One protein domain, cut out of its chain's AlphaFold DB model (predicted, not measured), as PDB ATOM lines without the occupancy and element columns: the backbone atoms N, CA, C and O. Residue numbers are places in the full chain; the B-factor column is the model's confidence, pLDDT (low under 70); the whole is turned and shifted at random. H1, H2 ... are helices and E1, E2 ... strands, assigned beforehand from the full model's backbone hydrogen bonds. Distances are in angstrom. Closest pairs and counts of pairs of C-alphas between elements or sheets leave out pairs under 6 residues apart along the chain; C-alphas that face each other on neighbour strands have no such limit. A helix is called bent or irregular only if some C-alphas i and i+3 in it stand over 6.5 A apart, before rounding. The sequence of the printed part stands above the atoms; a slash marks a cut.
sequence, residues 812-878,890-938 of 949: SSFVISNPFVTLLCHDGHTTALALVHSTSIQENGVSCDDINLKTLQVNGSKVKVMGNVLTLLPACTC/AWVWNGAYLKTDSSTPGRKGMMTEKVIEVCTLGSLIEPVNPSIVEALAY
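Overview. This is residues 812 to 878 and 890 to 938 of the 949 residues of an uncharacterized protein of Paxillus rubicundulus Ve08.2h10 (UniProt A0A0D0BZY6). A strongly twisted sheet is built on two long bent strands, E3 and E6, paired in the middle of the domain, and the sheet is partly rolled up: the stretch after E10 comes back to pair briefly with E2. At one end lie the little pair E1 and E5 and the short helix H1; at another the hairpin E8 and E9 makes an arm. The printed part has 116 residues, mostly strand, with ten named strands and one named helix: along the chain come E1 to E5, then H1, then E6 to E10; the branched sheet's neighbour pairs, E2 and E3, E3 and E4, E3 and E6, E6 and E7, and E6 and E10, are antiparallel. It is only just loose, close to compact, with a radius of gyration of the C-alphas of 16.4 A and spans of 50 by 44 by 30 A.

Arrangement. Start at E1, residues 813 to 815, antiparallel to E5, residues 850 to 852, with N 814 and O 851 at 2.8 A. Next, E2, residues 819 to 826, and E3, residues 830 to 843, form a hairpin, with N 824 and O 832 at 2.9 A. E3 bends by 93 degrees at residue 839 and forms a second hairpin with E4, residues 846 to 848, where N 843 and O 846 are 3.0 A apart; E2 E3 E4 are a meander, each strand the antiparallel neighbour of the one before. H1, residues 853 to 856, only grazes the branched sheet with residues 855 to 856; it is too short for an O i to N i+4 pair, and its one O i to N i+3 pair is within hydrogen-bond range. On the other side of E3 from E2 and E4 is E6, residues 863 to 874, with N 842 and O 864 at 2.8 A. On the other side of E6 from E3 are E7, residues 891 to 897, with N 873 and O 892 at 2.9 A, and E10, residues 917 to 921, with N 918 and O 867 at 2.8 A. E7 runs on into E8, residues 899 to 903, whose hairpin partner is E9, residues 911 to 915, with N 900 and O 914 at 2.9 A.

Along the chain. Find C-alpha 813, where E1 begins, at (26.551, -57.578, -34.806). E3 runs 29.1 A to C-alpha 843 at (35.152, -50.823, -27.376), E6 32.1 A and E2 21.4 A. E10 ends at C-alpha 921, (27.592, -50.135, -20.849).

Size, cuts and confidence. The C-alphas farthest apart are those of Cys 878 and Gly 906, 50.9 A. Residues 879 to 889 are not printed, and C-alphas 878 and 890 are 11.2 A apart across the cut. Of the links printed whole, none is long. Confidence is low at residues 902 to 913 and 931 to 938, among others; the printed part's mean pLDDT is 75.5.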
ATOM      1  N   SER A 812      24.640 -60.826 -36.656       56.00
ATOM      2  CA  SER A 812      25.529 -61.228 -35.558       56.00
ATOM      3  C   SER A 812      26.156 -60.035 -34.822       56.00
ATOM      4  O   SER A 812      26.702 -60.219 -33.729       56.00
ATOM      5  N   SER A 813      26.047 -58.825 -35.377       68.50
ATOM      6  CA  SER A 813      26.551 -57.578 -34.806       68.50
ATOM      7  C   SER A 813      25.467 -56.513 -34.605       68.50
ATOM      8  O   SER A 813      24.344 -56.609 -35.098       68.50
ATOM      9  N   PHE A 814      25.815 -55.516 -33.797       78.31
ATOM     10  CA  PHE A 814      25.052 -54.322 -33.472       78.31
ATOM     11  C   PHE A 814      25.795 -53.114 -34.054       78.31
ATOM     12  O   PHE A 814      26.968 -52.923 -33.744       78.31
ATOM     13  N   VAL A 815      25.120 -52.323 -34.887       82.00
ATOM     14  CA  VAL A 815      25.706 -51.246 -35.705       82.00
ATOM     15  C   VAL A 815      25.250 -49.878 -35.182       82.00
ATOM     16  O   VAL A 815      24.165 -49.767 -34.605       82.00
ATOM     17  N   ILE A 816      26.043 -48.821 -35.387       78.31
ATOM     18  CA  ILE A 816      25.599 -47.437 -35.135       78.31
ATOM     19  C   ILE A 816      24.278 -47.157 -35.879       78.31
ATOM     20  O   ILE A 816      24.102 -47.526 -37.037       78.31
ATOM     21  N   SER A 817      23.365 -46.443 -35.217       78.56
ATOM     22  CA  SER A 817      21.960 -46.198 -35.598       78.56
ATOM     23  C   SER A 817      20.969 -47.315 -35.258       78.56
ATOM     24  O   SER A 817      19.763 -47.080 -35.329       78.56
ATOM     25  N   ASN A 818      21.412 -48.487 -34.786       80.56
ATOM     26  CA  ASN A 818      20.479 -49.466 -34.226       80.56
ATOM     27  C   ASN A 818      19.789 -48.892 -32.968       80.56
ATOM     28  O   ASN A 818      20.479 -48.358 -32.082       80.56
ATOM     29  N   PRO A 819      18.451 -48.997 -32.851       84.50
ATOM     30  CA  PRO A 819      17.735 -48.604 -31.649       84.50
ATOM     31  C   PRO A 819      17.879 -49.665 -30.552       84.50
ATOM     32  O   PRO A 819      17.931 -50.871 -30.802       84.50
ATOM     33  N   PHE A 820      17.928 -49.211 -29.307       87.62
ATOM     34  CA  PHE A 820      18.095 -50.073 -28.147       87.62
ATOM     35  C   PHE A 820      17.327 -49.566 -26.932       87.62
ATOM     36  O   PHE A 820      16.906 -48.412 -26.872       87.62
ATOM     37  N   VAL A 821      17.148 -50.446 -25.950       87.81
ATOM     38  CA  VAL A 821      16.533 -50.134 -24.664       87.81
ATOM     39  C   VAL A 821      17.587 -50.180 -23.559       87.81
ATOM     40  O   VAL A 821      18.405 -51.095 -23.498       87.81
ATOM     41  N   THR A 822      17.551 -49.183 -22.675       88.56
ATOM     42  CA  THR A 822      18.368 -49.103 -21.453       88.56
ATOM     43  C   THR A 822      17.522 -48.561 -20.301       88.56
ATOM     44  O   THR A 822      16.501 -47.899 -20.506       88.56
ATOM     45  N   LEU A 823      17.959 -48.811 -19.069       84.62
ATOM     46  CA  LEU A 823      17.408 -48.165 -17.880       84.62
ATOM     47  C   LEU A 823      18.090 -46.807 -17.655       84.62
ATOM     48  O   LEU A 823      19.306 -46.696 -17.813       84.62
ATOM     49  N   LEU A 824      17.315 -45.797 -17.257       80.19
ATOM     50  CA  LEU A 824      17.792 -44.487 -16.802       80.19
ATOM     51  C   LEU A 824      17.297 -44.238 -15.374       80.19
ATOM     52  O   LEU A 824      16.140 -44.524 -15.071       80.19
ATOM     53  N   CYS A 825      18.134 -43.673 -14.504       72.75
ATOM     54  CA  CYS A 825      17.750 -43.323 -13.133       72.75
ATOM     55  C   CYS A 825      17.660 -41.803 -12.963       72.75
ATOM     56  O   CYS A 825      18.656 -41.105 -13.146       72.75
ATOM     57  N   HIS A 826      16.489 -41.306 -12.563       62.06
ATOM     58  CA  HIS A 826      16.267 -39.916 -12.166       62.06
ATOM     59  C   HIS A 826      16.397 -39.799 -10.637       62.06
ATOM     60  O   HIS A 826      15.839 -40.613  -9.895       62.06
ATOM     61  N   ASP A 827      17.189 -38.831 -10.170       56.75
ATOM     62  CA  ASP A 827      17.438 -38.485  -8.754       56.75
ATOM     63  C   ASP A 827      17.723 -39.660  -7.791       56.75
ATOM     64  O   ASP A 827      17.503 -39.564  -6.585       56.75
ATOM     65  N   GLY A 828      18.206 -40.795  -8.308       58.44
ATOM     66  CA  GLY A 828      18.516 -42.000  -7.528       58.44
ATOM     67  C   GLY A 828      17.310 -42.774  -6.971       58.44
ATOM     68  O   GLY A 828      17.517 -43.801  -6.329       58.44
ATOM     69  N   HIS A 829      16.075 -42.326  -7.222       63.50
ATOM     70  CA  HIS A 829      14.858 -42.913  -6.638       63.50
ATOM     71  C   HIS A 829      13.818 -43.403  -7.656       63.50
ATOM     72  O   HIS A 829      12.959 -44.205  -7.288       63.50
ATOM     73  N   THR A 830      13.895 -42.986  -8.922       70.94
ATOM     74  CA  THR A 830      13.003 -43.461  -9.992       70.94
ATOM     75  C   THR A 830      13.798 -43.982 -11.183       70.94
ATOM     76  O   THR A 830      14.543 -43.247 -11.826       70.94
ATOM     77  N   THR A 831      13.604 -45.261 -11.509       78.44
ATOM     78  CA  THR A 831      14.148 -45.879 -12.724       78.44
ATOM     79  C   THR A 831      13.095 -45.856 -13.828       78.44
ATOM     80  O   THR A 831      11.987 -46.354 -13.638       78.44
ATOM     81  N   ALA A 832      13.447 -45.304 -14.985       79.12
ATOM     82  CA  ALA A 832      12.642 -45.302 -16.199       79.12
ATOM     83  C   ALA A 832      13.271 -46.215 -17.264       79.12
ATOM     84  O   ALA A 832      14.491 -46.366 -17.330       79.12
ATOM     85  N   LEU A 833      12.430 -46.801 -18.115       85.06
ATOM     86  CA  LEU A 833      12.858 -47.529 -19.306       85.06
ATOM     87  C   LEU A 833      12.921 -46.544 -20.479       85.06
ATOM     88  O   LEU A 833      11.926 -45.878 -20.760       85.06
ATOM     89  N   ALA A 834      14.065 -46.443 -21.152       86.06
ATOM     90  CA  ALA A 834      14.264 -45.524 -22.269       86.06
ATOM     91  C   ALA A 834      14.560 -46.283 -23.563       86.06
ATOM     92  O   ALA A 834      15.425 -47.159 -23.585       86.06
ATOM     93  N   LEU A 835      13.871 -45.898 -24.640       88.69
ATOM     94  CA  LEU A 835      14.232 -46.263 -26.006       88.69
ATOM     95  C   LEU A 835      15.208 -45.212 -26.550       88.69
ATOM     96  O   LEU A 835      14.971 -44.009 -26.423       88.69
ATOM     97  N   VAL A 836      16.312 -45.666 -27.136       88.38
ATOM     98  CA  VAL A 836      17.461 -44.833 -27.501       88.38
ATOM     99  C   VAL A 836      17.928 -45.183 -28.912       88.38
ATOM    100  O   VAL A 836      18.087 -46.356 -29.239       88.38
ATOM    101  N   HIS A 837      18.178 -44.175 -29.745       88.69
ATOM    102  CA  HIS A 837      18.848 -44.340 -31.038       88.69
ATOM    103  C   HIS A 837      20.358 -44.225 -30.829       88.69
ATOM    104  O   HIS A 837      20.822 -43.176 -30.375       88.69
ATOM    105  N   SER A 838      21.138 -45.263 -31.145       88.44
ATOM    106  CA  SER A 838      22.598 -45.203 -30.986       88.44
ATOM    107  C   SER A 838      23.241 -44.157 -31.912       88.44
ATOM    108  O   SER A 838      22.785 -43.928 -33.030       88.44
ATOM    109  N   THR A 839      24.283 -43.485 -31.422       87.50
ATOM    110  CA  THR A 839      25.037 -42.431 -32.128       87.50
ATOM    111  C   THR A 839      26.533 -42.726 -32.205       87.50
ATOM    112  O   THR A 839      27.190 -42.255 -33.126       87.50
ATOM    113  N   SER A 840      27.084 -43.511 -31.273       86.25
ATOM    114  CA  SER A 840      28.429 -44.093 -31.387       86.25
ATOM    115  C   SER A 840      28.581 -45.337 -30.511       86.25
ATOM    116  O   SER A 840      27.904 -45.479 -29.488       86.25
ATOM    117  N   ILE A 841      29.489 -46.229 -30.908       88.56
ATOM    118  CA  ILE A 841      29.911 -47.409 -30.147       88.56
ATOM    119  C   ILE A 841      31.405 -47.249 -29.845       88.56
ATOM    120  O   ILE A 841      32.177 -46.810 -30.696       88.56
ATOM    121  N   GLN A 842      31.820 -47.590 -28.625       86.31
ATOM    122  CA  GLN A 842      33.223 -47.621 -28.222       86.31
ATOM    123  C   GLN A 842      33.561 -48.948 -27.549       86.31
ATOM    124  O   GLN A 842      32.972 -49.277 -26.519       86.31
ATOM    125  N   GLU A 843      34.560 -49.668 -28.055       85.75
ATOM    126  CA  GLU A 843      35.152 -50.823 -27.376       85.75
ATOM    127  C   GLU A 843      36.542 -50.460 -26.833       85.75
ATOM    128  O   GLU A 843      37.392 -49.919 -27.535       85.75
ATOM    129  N   ASN A 844      36.777 -50.715 -25.540       81.69
ATOM    130  CA  ASN A 844      38.028 -50.391 -24.832       81.69
ATOM    131  C   ASN A 844      38.455 -48.900 -24.875       81.69
ATOM    132  O   ASN A 844      39.526 -48.564 -24.371       81.69
ATOM    133  N   GLY A 845      37.607 -48.003 -25.395       74.12
ATOM    134  CA  GLY A 845      37.893 -46.576 -25.604       74.12
ATOM    135  C   GLY A 845      38.245 -46.195 -27.050       74.12
ATOM    136  O   GLY A 845      38.493 -45.020 -27.310       74.12
ATOM    137  N   VAL A 846      38.245 -47.152 -27.982       78.38
ATOM    138  CA  VAL A 846      38.349 -46.922 -29.433       78.38
ATOM    139  C   VAL A 846      36.937 -46.889 -30.023       78.38
ATOM    140  O   VAL A 846      36.079 -47.642 -29.570       78.38
ATOM    141  N   SER A 847      36.675 -46.013 -30.997       83.12
ATOM    142  CA  SER A 847      35.383 -45.961 -31.699       83.12
ATOM    143  C   SER A 847      35.265 -47.111 -32.700       83.12
ATOM    144  O   SER A 847      36.233 -47.403 -33.400       83.12
ATOM    145  N   CYS A 848      34.085 -47.722 -32.790       79.06
ATOM    146  CA  CYS A 848      33.782 -48.821 -33.713       79.06
ATOM    147  C   CYS A 848      32.440 -48.554 -34.409       79.06
ATOM    148  O   CYS A 848      31.534 -48.004 -33.783       79.06
ATOM    149  N   ASP A 849      32.306 -48.948 -35.676       75.69
ATOM    150  CA  ASP A 849      31.065 -48.753 -36.444       75.69
ATOM    151  C   ASP A 849      30.028 -49.858 -36.166       75.69
ATOM    152  O   ASP A 849      28.819 -49.603 -36.157       75.69
ATOM    153  N   ASP A 850      30.499 -51.066 -35.842       81.38
ATOM    154  CA  ASP A 850      29.708 -52.173 -35.314       81.38
ATOM    155  C   ASP A 850      30.431 -52.927 -34.181       81.38
ATOM    156  O   ASP A 850      31.599 -52.678 -33.872       81.38
ATOM    157  N   ILE A 851      29.711 -53.834 -33.514       80.12
ATOM    158  CA  ILE A 851      30.277 -54.779 -32.545       80.12
ATOM    159  C   ILE A 851      29.460 -56.074 -32.472       80.12
ATOM    160  O   ILE A 851      28.231 -56.050 -32.535       80.12
ATOM    161  N   ASN A 852      30.109 -57.225 -32.284       78.94
ATOM    162  CA  ASN A 852      29.407 -58.505 -32.145       78.94
ATOM    163  C   ASN A 852      28.450 -58.513 -30.933       78.94
ATOM    164  O   ASN A 852      28.841 -58.156 -29.819       78.94
ATOM    165  N   LEU A 853      27.217 -58.996 -31.123       77.38
ATOM    166  CA  LEU A 853      26.182 -59.044 -30.079       77.38
ATOM    167  C   LEU A 853      26.613 -59.850 -28.842       77.38
ATOM    168  O   LEU A 853      26.263 -59.488 -27.718       77.38
ATOM    169  N   LYS A 854      27.423 -60.903 -29.026       75.25
ATOM    170  CA  LYS A 854      27.978 -61.685 -27.910       75.25
ATOM    171  C   LYS A 854      28.957 -60.846 -27.082       75.25
ATOM    172  O   LYS A 854      28.915 -60.916 -25.861       75.25
ATOM    173  N   THR A 855      29.801 -60.035 -27.724       77.69
ATOM    174  CA  THR A 855      30.755 -59.137 -27.048       77.69
ATOM    175  C   THR A 855      30.037 -58.000 -26.319       77.69
ATOM    176  O   THR A 855      30.391 -57.678 -25.184       77.69
ATOM    177  N   LEU A 856      28.988 -57.439 -26.935       77.62
ATOM    178  CA  LEU A 856      28.148 -56.392 -26.350       77.62
ATOM    179  C   LEU A 856      27.582 -56.826 -24.985       77.62
ATOM    180  O   LEU A 856      27.799 -56.142 -23.987       77.62
ATOM    181  N   GLN A 857      26.921 -57.988 -24.937       75.00
ATOM    182  CA  GLN A 857      26.188 -58.474 -23.759       75.00
ATOM    183  C   GLN A 857      27.059 -59.172 -22.687       75.00
ATOM    184  O   GLN A 857      26.538 -59.582 -21.648       75.00
ATOM    185  N   VAL A 858      28.378 -59.311 -22.878       80.44
ATOM    186  CA  VAL A 858      29.265 -59.903 -21.857       80.44
ATOM    187  C   VAL A 858      29.372 -58.999 -20.625       80.44
ATOM    188  O   VAL A 858      29.834 -57.861 -20.693       80.44
ATOM    189  N   ASN A 859      29.007 -59.539 -19.459       66.62
ATOM    190  CA  ASN A 859      29.210 -58.880 -18.168       66.62
ATOM    191  C   ASN A 859      30.700 -58.579 -17.938       66.62
ATOM    192  O   ASN A 859      31.515 -59.492 -17.828       66.62
ATOM    193  N   GLY A 860      31.039 -57.291 -17.835       63.06
ATOM    194  CA  GLY A 860      32.420 -56.818 -17.705       63.06
ATOM    195  C   GLY A 860      33.100 -56.436 -19.025       63.06
ATOM    196  O   GLY A 860      34.279 -56.077 -19.002       63.06
ATOM    197  N   SER A 861      32.388 -56.462 -20.159       72.56
ATOM    198  CA  SER A 861      32.882 -55.877 -21.408       72.56
ATOM    199  C   SER A 861      33.153 -54.374 -21.221       72.56
ATOM    200  O   SER A 861      32.412 -53.662 -20.539       72.56
ATOM    201  N   LYS A 862      34.232 -53.855 -21.824       79.81
ATOM    202  CA  LYS A 862      34.531 -52.406 -21.826       79.81
ATOM    203  C   LYS A 862      33.848 -51.694 -22.996       79.81
ATOM    204  O   LYS A 862      34.419 -50.772 -23.578       79.81
ATOM    205  N   VAL A 863      32.654 -52.158 -23.350       85.75
ATOM    206  CA  VAL A 863      31.850 -51.609 -24.436       85.75
ATOM    207  C   VAL A 863      30.957 -50.518 -23.871       85.75
ATOM    208  O   VAL A 863      30.256 -50.730 -22.879       85.75
ATOM    209  N   LYS A 864      30.969 -49.352 -24.508       88.19
ATOM    210  CA  LYS A 864      30.032 -48.260 -24.253       88.19
ATOM    211  C   LYS A 864      29.284 -47.938 -25.532       88.19
ATOM    212  O   LYS A 864      29.892 -47.871 -26.594       88.19
ATOM    213  N   VAL A 865      27.991 -47.674 -25.415       88.12
ATOM    214  CA  VAL A 865      27.190 -47.119 -26.512       88.12
ATOM    215  C   VAL A 865      26.636 -45.782 -26.053       88.12
ATOM    216  O   VAL A 865      26.171 -45.643 -24.916       88.12
ATOM    217  N   MET A 866      26.722 -44.791 -26.933       89.19
ATOM    218  CA  MET A 866      26.080 -43.493 -26.768       89.19
ATOM    219  C   MET A 866      24.866 -43.406 -27.688       89.19
ATOM    220  O   MET A 866      24.836 -44.051 -28.738       89.19
ATOM    221  N   GLY A 867      23.855 -42.633 -27.301       89.81
ATOM    222  CA  GLY A 867      22.663 -42.455 -28.121       89.81
ATOM    223  C   GLY A 867      21.686 -41.406 -27.602       89.81
ATOM    224  O   GLY A 867      21.757 -40.991 -26.447       89.81
ATOM    225  N   ASN A 868      20.753 -40.998 -28.461       91.31
ATOM    226  CA  ASN A 868      19.730 -39.996 -28.160       91.31
ATOM    227  C   ASN A 868      18.413 -40.661 -27.739       91.31
ATOM    228  O   ASN A 868      17.939 -41.583 -28.408       91.31
ATOM    229  N   VAL A 869      17.801 -40.187 -26.652       88.94
ATOM    230  CA  VAL A 869      16.526 -40.726 -26.141       88.94
ATOM    231  C   VAL A 869      15.363 -40.317 -27.051       88.94
ATOM    232  O   VAL A 869      15.223 -39.148 -27.408       88.94
ATOM    233  N   LEU A 870      14.518 -41.279 -27.422       88.50
ATOM    234  CA  LEU A 870      13.425 -41.124 -28.389       88.50
ATOM    235  C   LEU A 870      12.108 -40.724 -27.699       88.50
ATOM    236  O   LEU A 870      11.743 -41.292 -26.669       88.50
ATOM    237  N   THR A 871      11.363 -39.774 -28.276       84.75
ATOM    238  CA  THR A 871      10.072 -39.312 -27.733       84.75
ATOM    239  C   THR A 871       8.930 -40.230 -28.178       84.75
ATOM    240  O   THR A 871       8.533 -40.240 -29.344       84.75
ATOM    241  N   LEU A 872       8.391 -41.019 -27.247       83.56
ATOM    242  CA  LEU A 872       7.325 -41.989 -27.516       83.56
ATOM    243  C   LEU A 872       5.937 -41.456 -27.138       83.56
ATOM    244  O   LEU A 872       5.731 -40.966 -26.028       83.56
ATOM    245  N   LEU A 873       4.972 -41.629 -28.042       79.81
ATOM    246  CA  LEU A 873       3.549 -41.346 -27.843       79.81
ATOM    247  C   LEU A 873       2.742 -42.659 -27.782       79.81
ATOM    248  O   LEU A 873       3.080 -43.608 -28.493       79.81
ATOM    249  N   PRO A 874       1.677 -42.751 -26.965       78.31
ATOM    250  CA  PRO A 874       0.805 -43.924 -26.938       78.31
ATOM    251  C   PRO A 874      -0.070 -43.988 -28.203       78.31
ATOM    252  O   PRO A 874      -0.658 -42.988 -28.609       78.31
ATOM    253  N   ALA A 875      -0.180 -45.168 -28.813       71.00
ATOM    254  CA  ALA A 875      -0.930 -45.364 -30.053       71.00
ATOM    255  C   ALA A 875      -2.454 -45.425 -29.838       71.00
ATOM    256  O   ALA A 875      -2.945 -46.037 -28.886       71.00
ATOM    257  N   CYS A 876      -3.219 -44.889 -30.788       63.28
ATOM    258  CA  CYS A 876      -4.672 -45.050 -30.853       63.28
ATOM    259  C   CYS A 876      -5.046 -46.450 -31.380       63.28
ATOM    260  O   CYS A 876      -5.190 -46.659 -32.580       63.28
ATOM    261  N   THR A 877      -5.206 -47.431 -30.486       54.81
ATOM    262  CA  THR A 877      -5.534 -48.817 -30.865       54.81
ATOM    263  C   THR A 877      -6.982 -48.975 -31.346       54.81
ATOM    264  O   THR A 877      -7.913 -48.857 -30.547       54.81
ATOM    265  N   CYS A 878      -7.162 -49.340 -32.619       48.03
ATOM    266  CA  CYS A 878      -8.460 -49.635 -33.245       48.03
ATOM    267  C   CYS A 878      -8.558 -51.079 -33.789       48.03
ATOM    268  O   CYS A 878      -9.208 -51.313 -34.808       48.03
ATOM    269  N   ALA A 890       0.628 -50.158 -27.397       71.38
ATOM    270  CA  ALA A 890       1.625 -49.834 -28.407       71.38
ATOM    271  C   ALA A 890       2.085 -48.375 -28.257       71.38
ATOM    272  O   ALA A 890       1.298 -47.494 -27.905       71.38
ATOM    273  N   TRP A 891       3.361 -48.130 -28.549       78.94
ATOM    274  CA  TRP A 891       3.991 -46.813 -28.491       78.94
ATOM    275  C   TRP A 891       4.636 -46.502 -29.842       78.94
ATOM    276  O   TRP A 891       5.278 -47.370 -30.432       78.94
ATOM    277  N   VAL A 892       4.461 -45.275 -30.322       81.31
ATOM    278  CA  VAL A 892       4.958 -44.789 -31.615       81.31
ATOM    279  C   VAL A 892       5.948 -43.659 -31.364       81.31
ATOM    280  O   VAL A 892       5.686 -42.758 -30.567       81.31
ATOM    281  N   TRP A 893       7.095 -43.697 -32.040       83.44
ATOM    282  CA  TRP A 893       8.042 -42.585 -32.045       83.44
ATOM    283  C   TRP A 893       7.530 -41.466 -32.958       83.44
ATOM    284  O   TRP A 893       7.184 -41.721 -34.108       83.44
ATOM    285  N   ASN A 894       7.497 -40.225 -32.466       74.38
ATOM    286  CA  ASN A 894       6.996 -39.069 -33.222       74.38
ATOM    287  C   ASN A 894       8.071 -38.358 -34.075       74.38
ATOM    288  O   ASN A 894       7.902 -37.196 -34.433       74.38
ATOM    289  N   GLY A 895       9.210 -39.003 -34.346       73.50
ATOM    290  CA  GLY A 895      10.338 -38.391 -35.059       73.50
ATOM    291  C   GLY A 895      11.193 -37.426 -34.220       73.50
ATOM    292  O   GLY A 895      12.259 -37.012 -34.673       73.50
ATOM    293  N   ALA A 896      10.787 -37.081 -32.990       79.25
ATOM    294  CA  ALA A 896      11.534 -36.181 -32.113       79.25
ATOM    295  C   ALA A 896      12.379 -36.929 -31.066       79.25
ATOM    296  O   ALA A 896      12.036 -38.019 -30.606       79.25
ATOM    297  N   TYR A 897      13.474 -36.303 -30.641       86.31
ATOM    298  CA  TYR A 897      14.253 -36.739 -29.481       86.31
ATOM    299  C   TYR A 897      13.830 -35.970 -28.228       86.31
ATOM    300  O   TYR A 897      13.411 -34.813 -28.311       86.31
ATOM    301  N   LEU A 898      13.968 -36.602 -27.065       81.81
ATOM    302  CA  LEU A 898      13.668 -35.989 -25.776       81.81
ATOM    303  C   LEU A 898      14.709 -34.903 -25.464       81.81
ATOM    304  O   LEU A 898      15.904 -35.101 -25.686       81.81
ATOM    305  N   LYS A 899      14.264 -33.749 -24.955       82.31
ATOM    306  CA  LYS A 899      15.112 -32.581 -24.665       82.31
ATOM    307  C   LYS A 899      14.977 -32.139 -23.206       82.31
ATOM    308  O   LYS A 899      13.940 -32.371 -22.591       82.31
ATOM    309  N   THR A 900      15.978 -31.429 -22.687       78.00
ATOM    310  CA  THR A 900      15.866 -30.624 -21.455       78.00
ATOM    311  C   THR A 900      16.226 -29.174 -21.730       78.00
ATOM    312  O   THR A 900      17.012 -28.883 -22.634       78.00
ATOM    313  N   ASP A 901      15.749 -28.261 -20.885       71.56
ATOM    314  CA  ASP A 901      16.403 -26.965 -20.735       71.56
ATOM    315  C   ASP A 901      17.870 -27.158 -20.326       71.56
ATOM    316  O   ASP A 901      18.203 -28.004 -19.490       71.56
ATOM    317  N   SER A 902      18.754 -26.343 -20.895       57.84
ATOM    318  CA  SER A 902      20.138 -26.201 -20.454       57.84
ATOM    319  C   SER A 902      20.455 -24.722 -20.236       57.84
ATOM    320  O   SER A 902      20.129 -23.868 -21.064       57.84
ATOM    321  N   SER A 903      21.078 -24.408 -19.096       54.66
ATOM    322  CA  SER A 903      21.531 -23.051 -18.791       54.66
ATOM    323  C   SER A 903      22.959 -22.862 -19.302       54.66
ATOM    324  O   SER A 903      23.906 -23.462 -18.796       54.66
ATOM    325  N   THR A 904      23.131 -22.027 -20.330       50.06
ATOM    326  CA  THR A 904      24.463 -21.710 -20.861       50.06
ATOM    327  C   THR A 904      25.232 -20.818 -19.873       50.06
ATOM    328  O   THR A 904      24.761 -19.723 -19.532       50.06
ATOM    329  N   PRO A 905      26.425 -21.231 -19.393       45.62
ATOM    330  CA  PRO A 905      27.213 -20.413 -18.478       45.62
ATOM    331  C   PRO A 905      27.561 -19.058 -19.106       45.62
ATOM    332  O   PRO A 905      28.173 -18.990 -20.168       45.62
ATOM    333  N   GLY A 906      27.168 -17.970 -18.439       54.47
ATOM    334  CA  GLY A 906      27.483 -16.595 -18.847       54.47
ATOM    335  C   GLY A 906      26.336 -15.784 -19.466       54.47
ATOM    336  O   GLY A 906      26.483 -14.568 -19.571       54.47
ATOM    337  N   ARG A 907      25.178 -16.378 -19.811       48.66
ATOM    338  CA  ARG A 907      24.052 -15.637 -20.426       48.66
ATOM    339  C   ARG A 907      22.737 -15.783 -19.644       48.66
ATOM    340  O   ARG A 907      21.891 -16.617 -19.948       48.66
ATOM    341  N   LYS A 908      22.537 -14.938 -18.620       40.88
ATOM    342  CA  LYS A 908      21.274 -14.907 -17.853       40.88
ATOM    343  C   LYS A 908      20.078 -14.604 -18.767       40.88
ATOM    344  O   LYS A 908      20.073 -13.579 -19.440       40.88
ATOM    345  N   GLY A 909      19.052 -15.456 -18.708       54.44
ATOM    346  CA  GLY A 909      17.753 -15.241 -19.361       54.44
ATOM    347  C   GLY A 909      17.533 -15.978 -20.687       54.44
ATOM    348  O   GLY A 909      16.477 -15.801 -21.282       54.44
ATOM    349  N   MET A 910      18.481 -16.801 -21.146       44.22
ATOM    350  CA  MET A 910      18.350 -17.591 -22.376       44.22
ATOM    351  C   MET A 910      18.530 -19.082 -22.063       44.22
ATOM    352  O   MET A 910      19.657 -19.561 -21.961       44.22
ATOM    353  N   MET A 911      17.418 -19.803 -21.893       49.97
ATOM    354  CA  MET A 911      17.433 -21.270 -21.898       49.97
ATOM    355  C   MET A 911      17.655 -21.765 -23.329       49.97
ATOM    356  O   MET A 911      17.135 -21.179 -24.280       49.97
ATOM    357  N   THR A 912      18.412 -22.847 -23.480       56.78
ATOM    358  CA  THR A 912      18.556 -23.563 -24.752       56.78
ATOM    359  C   THR A 912      18.167 -25.016 -24.552       56.78
ATOM    360  O   THR A 912      18.763 -25.694 -23.716       56.78
ATOM    361  N   GLU A 913      17.193 -25.509 -25.313       67.75
ATOM    362  CA  GLU A 913      16.861 -26.933 -25.307       67.75
ATOM    363  C   GLU A 913      18.059 -27.754 -25.818       67.75
ATOM    364  O   GLU A 913      18.582 -27.481 -26.902       67.75
ATOM    365  N   LYS A 914      18.481 -28.781 -25.075       77.44
ATOM    366  CA  LYS A 914      19.465 -29.775 -25.527       77.44
ATOM    367  C   LYS A 914      18.817 -31.159 -25.546       77.44
ATOM    368  O   LYS A 914      18.127 -31.524 -24.600       77.44
ATOM    369  N   VAL A 915      19.066 -31.938 -26.600       83.44
ATOM    370  CA  VAL A 915      18.692 -33.361 -26.664       83.44
ATOM    371  C   VAL A 915      19.371 -34.148 -25.535       83.44
ATOM    372  O   VAL A 915      20.544 -33.916 -25.228       83.44
ATOM    373  N   ILE A 916      18.630 -35.082 -24.935       81.81
ATOM    374  CA  ILE A 916      19.149 -36.041 -23.959       81.81
ATOM    375  C   ILE A 916      19.942 -37.117 -24.699       81.81
ATOM    376  O   ILE A 916      19.387 -38.042 -25.292       81.81
ATOM    377  N   GLU A 917      21.256 -36.977 -24.608       85.00
ATOM    378  CA  GLU A 917      22.236 -37.996 -24.955       85.00
ATOM    379  C   GLU A 917      22.555 -38.832 -23.708       85.00
ATOM    380  O   GLU A 917      22.780 -38.286 -22.624       85.00
ATOM    381  N   VAL A 918      22.580 -40.156 -23.855       87.25
ATOM    382  CA  VAL A 918      22.911 -41.108 -22.788       87.25
ATOM    383  C   VAL A 918      24.101 -41.966 -23.198       87.25
ATOM    384  O   VAL A 918      24.253 -42.307 -24.367       87.25
ATOM    385  N   CYS A 919      24.944 -42.327 -22.230       86.81
ATOM    386  CA  CYS A 919      26.072 -43.240 -22.404       86.81
ATOM    387  C   CYS A 919      25.900 -44.401 -21.421       86.81
ATOM    388  O   CYS A 919      25.798 -44.168 -20.216       86.81
ATOM    389  N   THR A 920      25.849 -45.636 -21.921       86.50
ATOM    390  CA  THR A 920      25.631 -46.839 -21.100       86.50
ATOM    391  C   THR A 920      26.594 -47.964 -21.489       86.50
ATOM    392  O   THR A 920      27.227 -47.915 -22.546       86.50
ATOM    393  N   LEU A 921      26.750 -48.957 -20.610       86.75
ATOM    394  CA  LEU A 921      27.592 -50.135 -20.849       86.75
ATOM    395  C   LEU A 921      26.859 -51.152 -21.726       86.75
ATOM    396  O   LEU A 921      25.661 -51.354 -21.549       86.75
ATOM    397  N   GLY A 922      27.590 -51.856 -22.596       81.38
ATOM    398  CA  GLY A 922      27.033 -52.887 -23.483       81.38
ATOM    399  C   GLY A 922      26.198 -53.953 -22.763       81.38
ATOM    400  O   GLY A 922      25.133 -54.332 -23.237       81.38
ATOM    401  N   SER A 923      26.614 -54.359 -21.561       81.62
ATOM    402  CA  SER A 923      25.902 -55.342 -20.732       81.62
ATOM    403  C   SER A 923      24.607 -54.824 -20.077       81.62
ATOM    404  O   SER A 923      23.984 -55.554 -19.313       81.62
ATOM    405  N   LEU A 924      24.222 -53.565 -20.315       82.38
ATOM    406  CA  LEU A 924      22.969 -52.943 -19.855       82.38
ATOM    407  C   LEU A 924      22.040 -52.568 -21.026       82.38
ATOM    408  O   LEU A 924      21.059 -51.849 -20.831       82.38
ATOM    409  N   ILE A 925      22.369 -53.033 -22.233       84.56
ATOM    410  CA  ILE A 925      21.662 -52.743 -23.479       84.56
ATOM    411  C   ILE A 925      20.881 -53.974 -23.919       84.56
ATOM    412  O   ILE A 925      21.465 -55.037 -24.130       84.56
ATOM    413  N   GLU A 926      19.583 -53.794 -24.149       84.44
ATOM    414  CA  GLU A 926      18.775 -54.747 -24.907       84.44
ATOM    415  C   GLU A 926      18.500 -54.160 -26.305       84.44
ATOM    416  O   GLU A 926      17.767 -53.170 -26.421       84.44
ATOM    417  N   PRO A 927      19.105 -54.699 -27.381       82.44
ATOM    418  CA  PRO A 927      18.802 -54.285 -28.749       82.44
ATOM    419  C   PRO A 927      17.341 -54.582 -29.095       82.44
ATOM    420  O   PRO A 927      16.837 -55.664 -28.792       82.44
ATOM    421  N   VAL A 928      16.655 -53.653 -29.763       76.88
ATOM    422  CA  VAL A 928      15.247 -53.843 -30.146       76.88
ATOM    423  C   VAL A 928      15.005 -53.507 -31.609       76.88
ATOM    424  O   VAL A 928      15.741 -52.749 -32.227       76.88
ATOM    425  N   ASN A 929      13.940 -54.077 -32.165       69.19
ATOM    426  CA  ASN A 929      13.562 -53.920 -33.565       69.19
ATOM    427  C   ASN A 929      12.106 -53.417 -33.636       69.19
ATOM    428  O   ASN A 929      11.177 -54.225 -33.525       69.19
ATOM    429  N   PRO A 930      11.886 -52.090 -33.716       72.44
ATOM    430  CA  PRO A 930      10.553 -51.505 -33.784       72.44
ATOM    431  C   PRO A 930       9.949 -51.624 -35.192       72.44
ATOM    432  O   PRO A 930      10.605 -51.378 -36.205       72.44
ATOM    433  N   SER A 931       8.654 -51.933 -35.263       66.44
ATOM    434  CA  SER A 931       7.907 -51.912 -36.524       66.44
ATOM    435  C   SER A 931       7.791 -50.490 -37.078       66.44
ATOM    436  O   SER A 931       7.228 -49.614 -36.424       66.44
ATOM    437  N   ILE A 932       8.242 -50.283 -38.317       69.31
ATOM    438  CA  ILE A 932       7.916 -49.080 -39.096       69.31
ATOM    439  C   ILE A 932       6.418 -49.116 -39.433       69.31
ATOM    440  O   ILE A 932       5.925 -50.124 -39.946       69.31
ATOM    441  N   VAL A 933       5.705 -48.027 -39.144       67.12
ATOM    442  CA  VAL A 933       4.256 -47.874 -39.354       67.12
ATOM    443  C   VAL A 933       3.930 -46.491 -39.917       67.12
ATOM    444  O   VAL A 933       4.629 -45.523 -39.626       67.12
ATOM    445  N   GLU A 934       2.854 -46.372 -40.697       66.94
ATOM    446  CA  GLU A 934       2.341 -45.061 -41.116       66.94
ATOM    447  C   GLU A 934       1.724 -44.334 -39.915       66.94
ATOM    448  O   GLU A 934       0.754 -44.811 -39.325       66.94
ATOM    449  N   ALA A 935       2.249 -43.160 -39.556       65.06
ATOM    450  CA  ALA A 935       1.800 -42.433 -38.368       65.06
ATOM    451  C   ALA A 935       0.297 -42.083 -38.393       65.06
ATOM    452  O   ALA A 935      -0.365 -42.149 -37.358       65.06
ATOM    453  N   LEU A 936      -0.262 -41.805 -39.578       64.62
ATOM    454  CA  LEU A 936      -1.693 -41.542 -39.799       64.62
ATOM    455  C   LEU A 936      -2.617 -42.711 -39.404       64.62
ATOM    456  O   LEU A 936      -3.808 -42.493 -39.199       64.62
ATOM    457  N   ALA A 937      -2.095 -43.936 -39.294       66.50
ATOM    458  CA  ALA A 937      -2.864 -45.104 -38.867       66.50
ATOM    459  C   ALA A 937      -2.877 -45.306 -37.337       66.50
ATOM    460  O   ALA A 937      -3.669 -46.110 -36.845       66.50
ATOM    461  N   TYR A 938      -2.023 -44.595 -36.583       68.00
ATOM    462  CA  TYR A 938      -1.796 -44.843 -35.149       68.00
ATOM    463  C   TYR A 938      -1.780 -43.589 -34.258       68.00
ATOM    464  O   TYR A 938      -1.855 -43.735 -33.036       68.00
TER     465      TYR A 938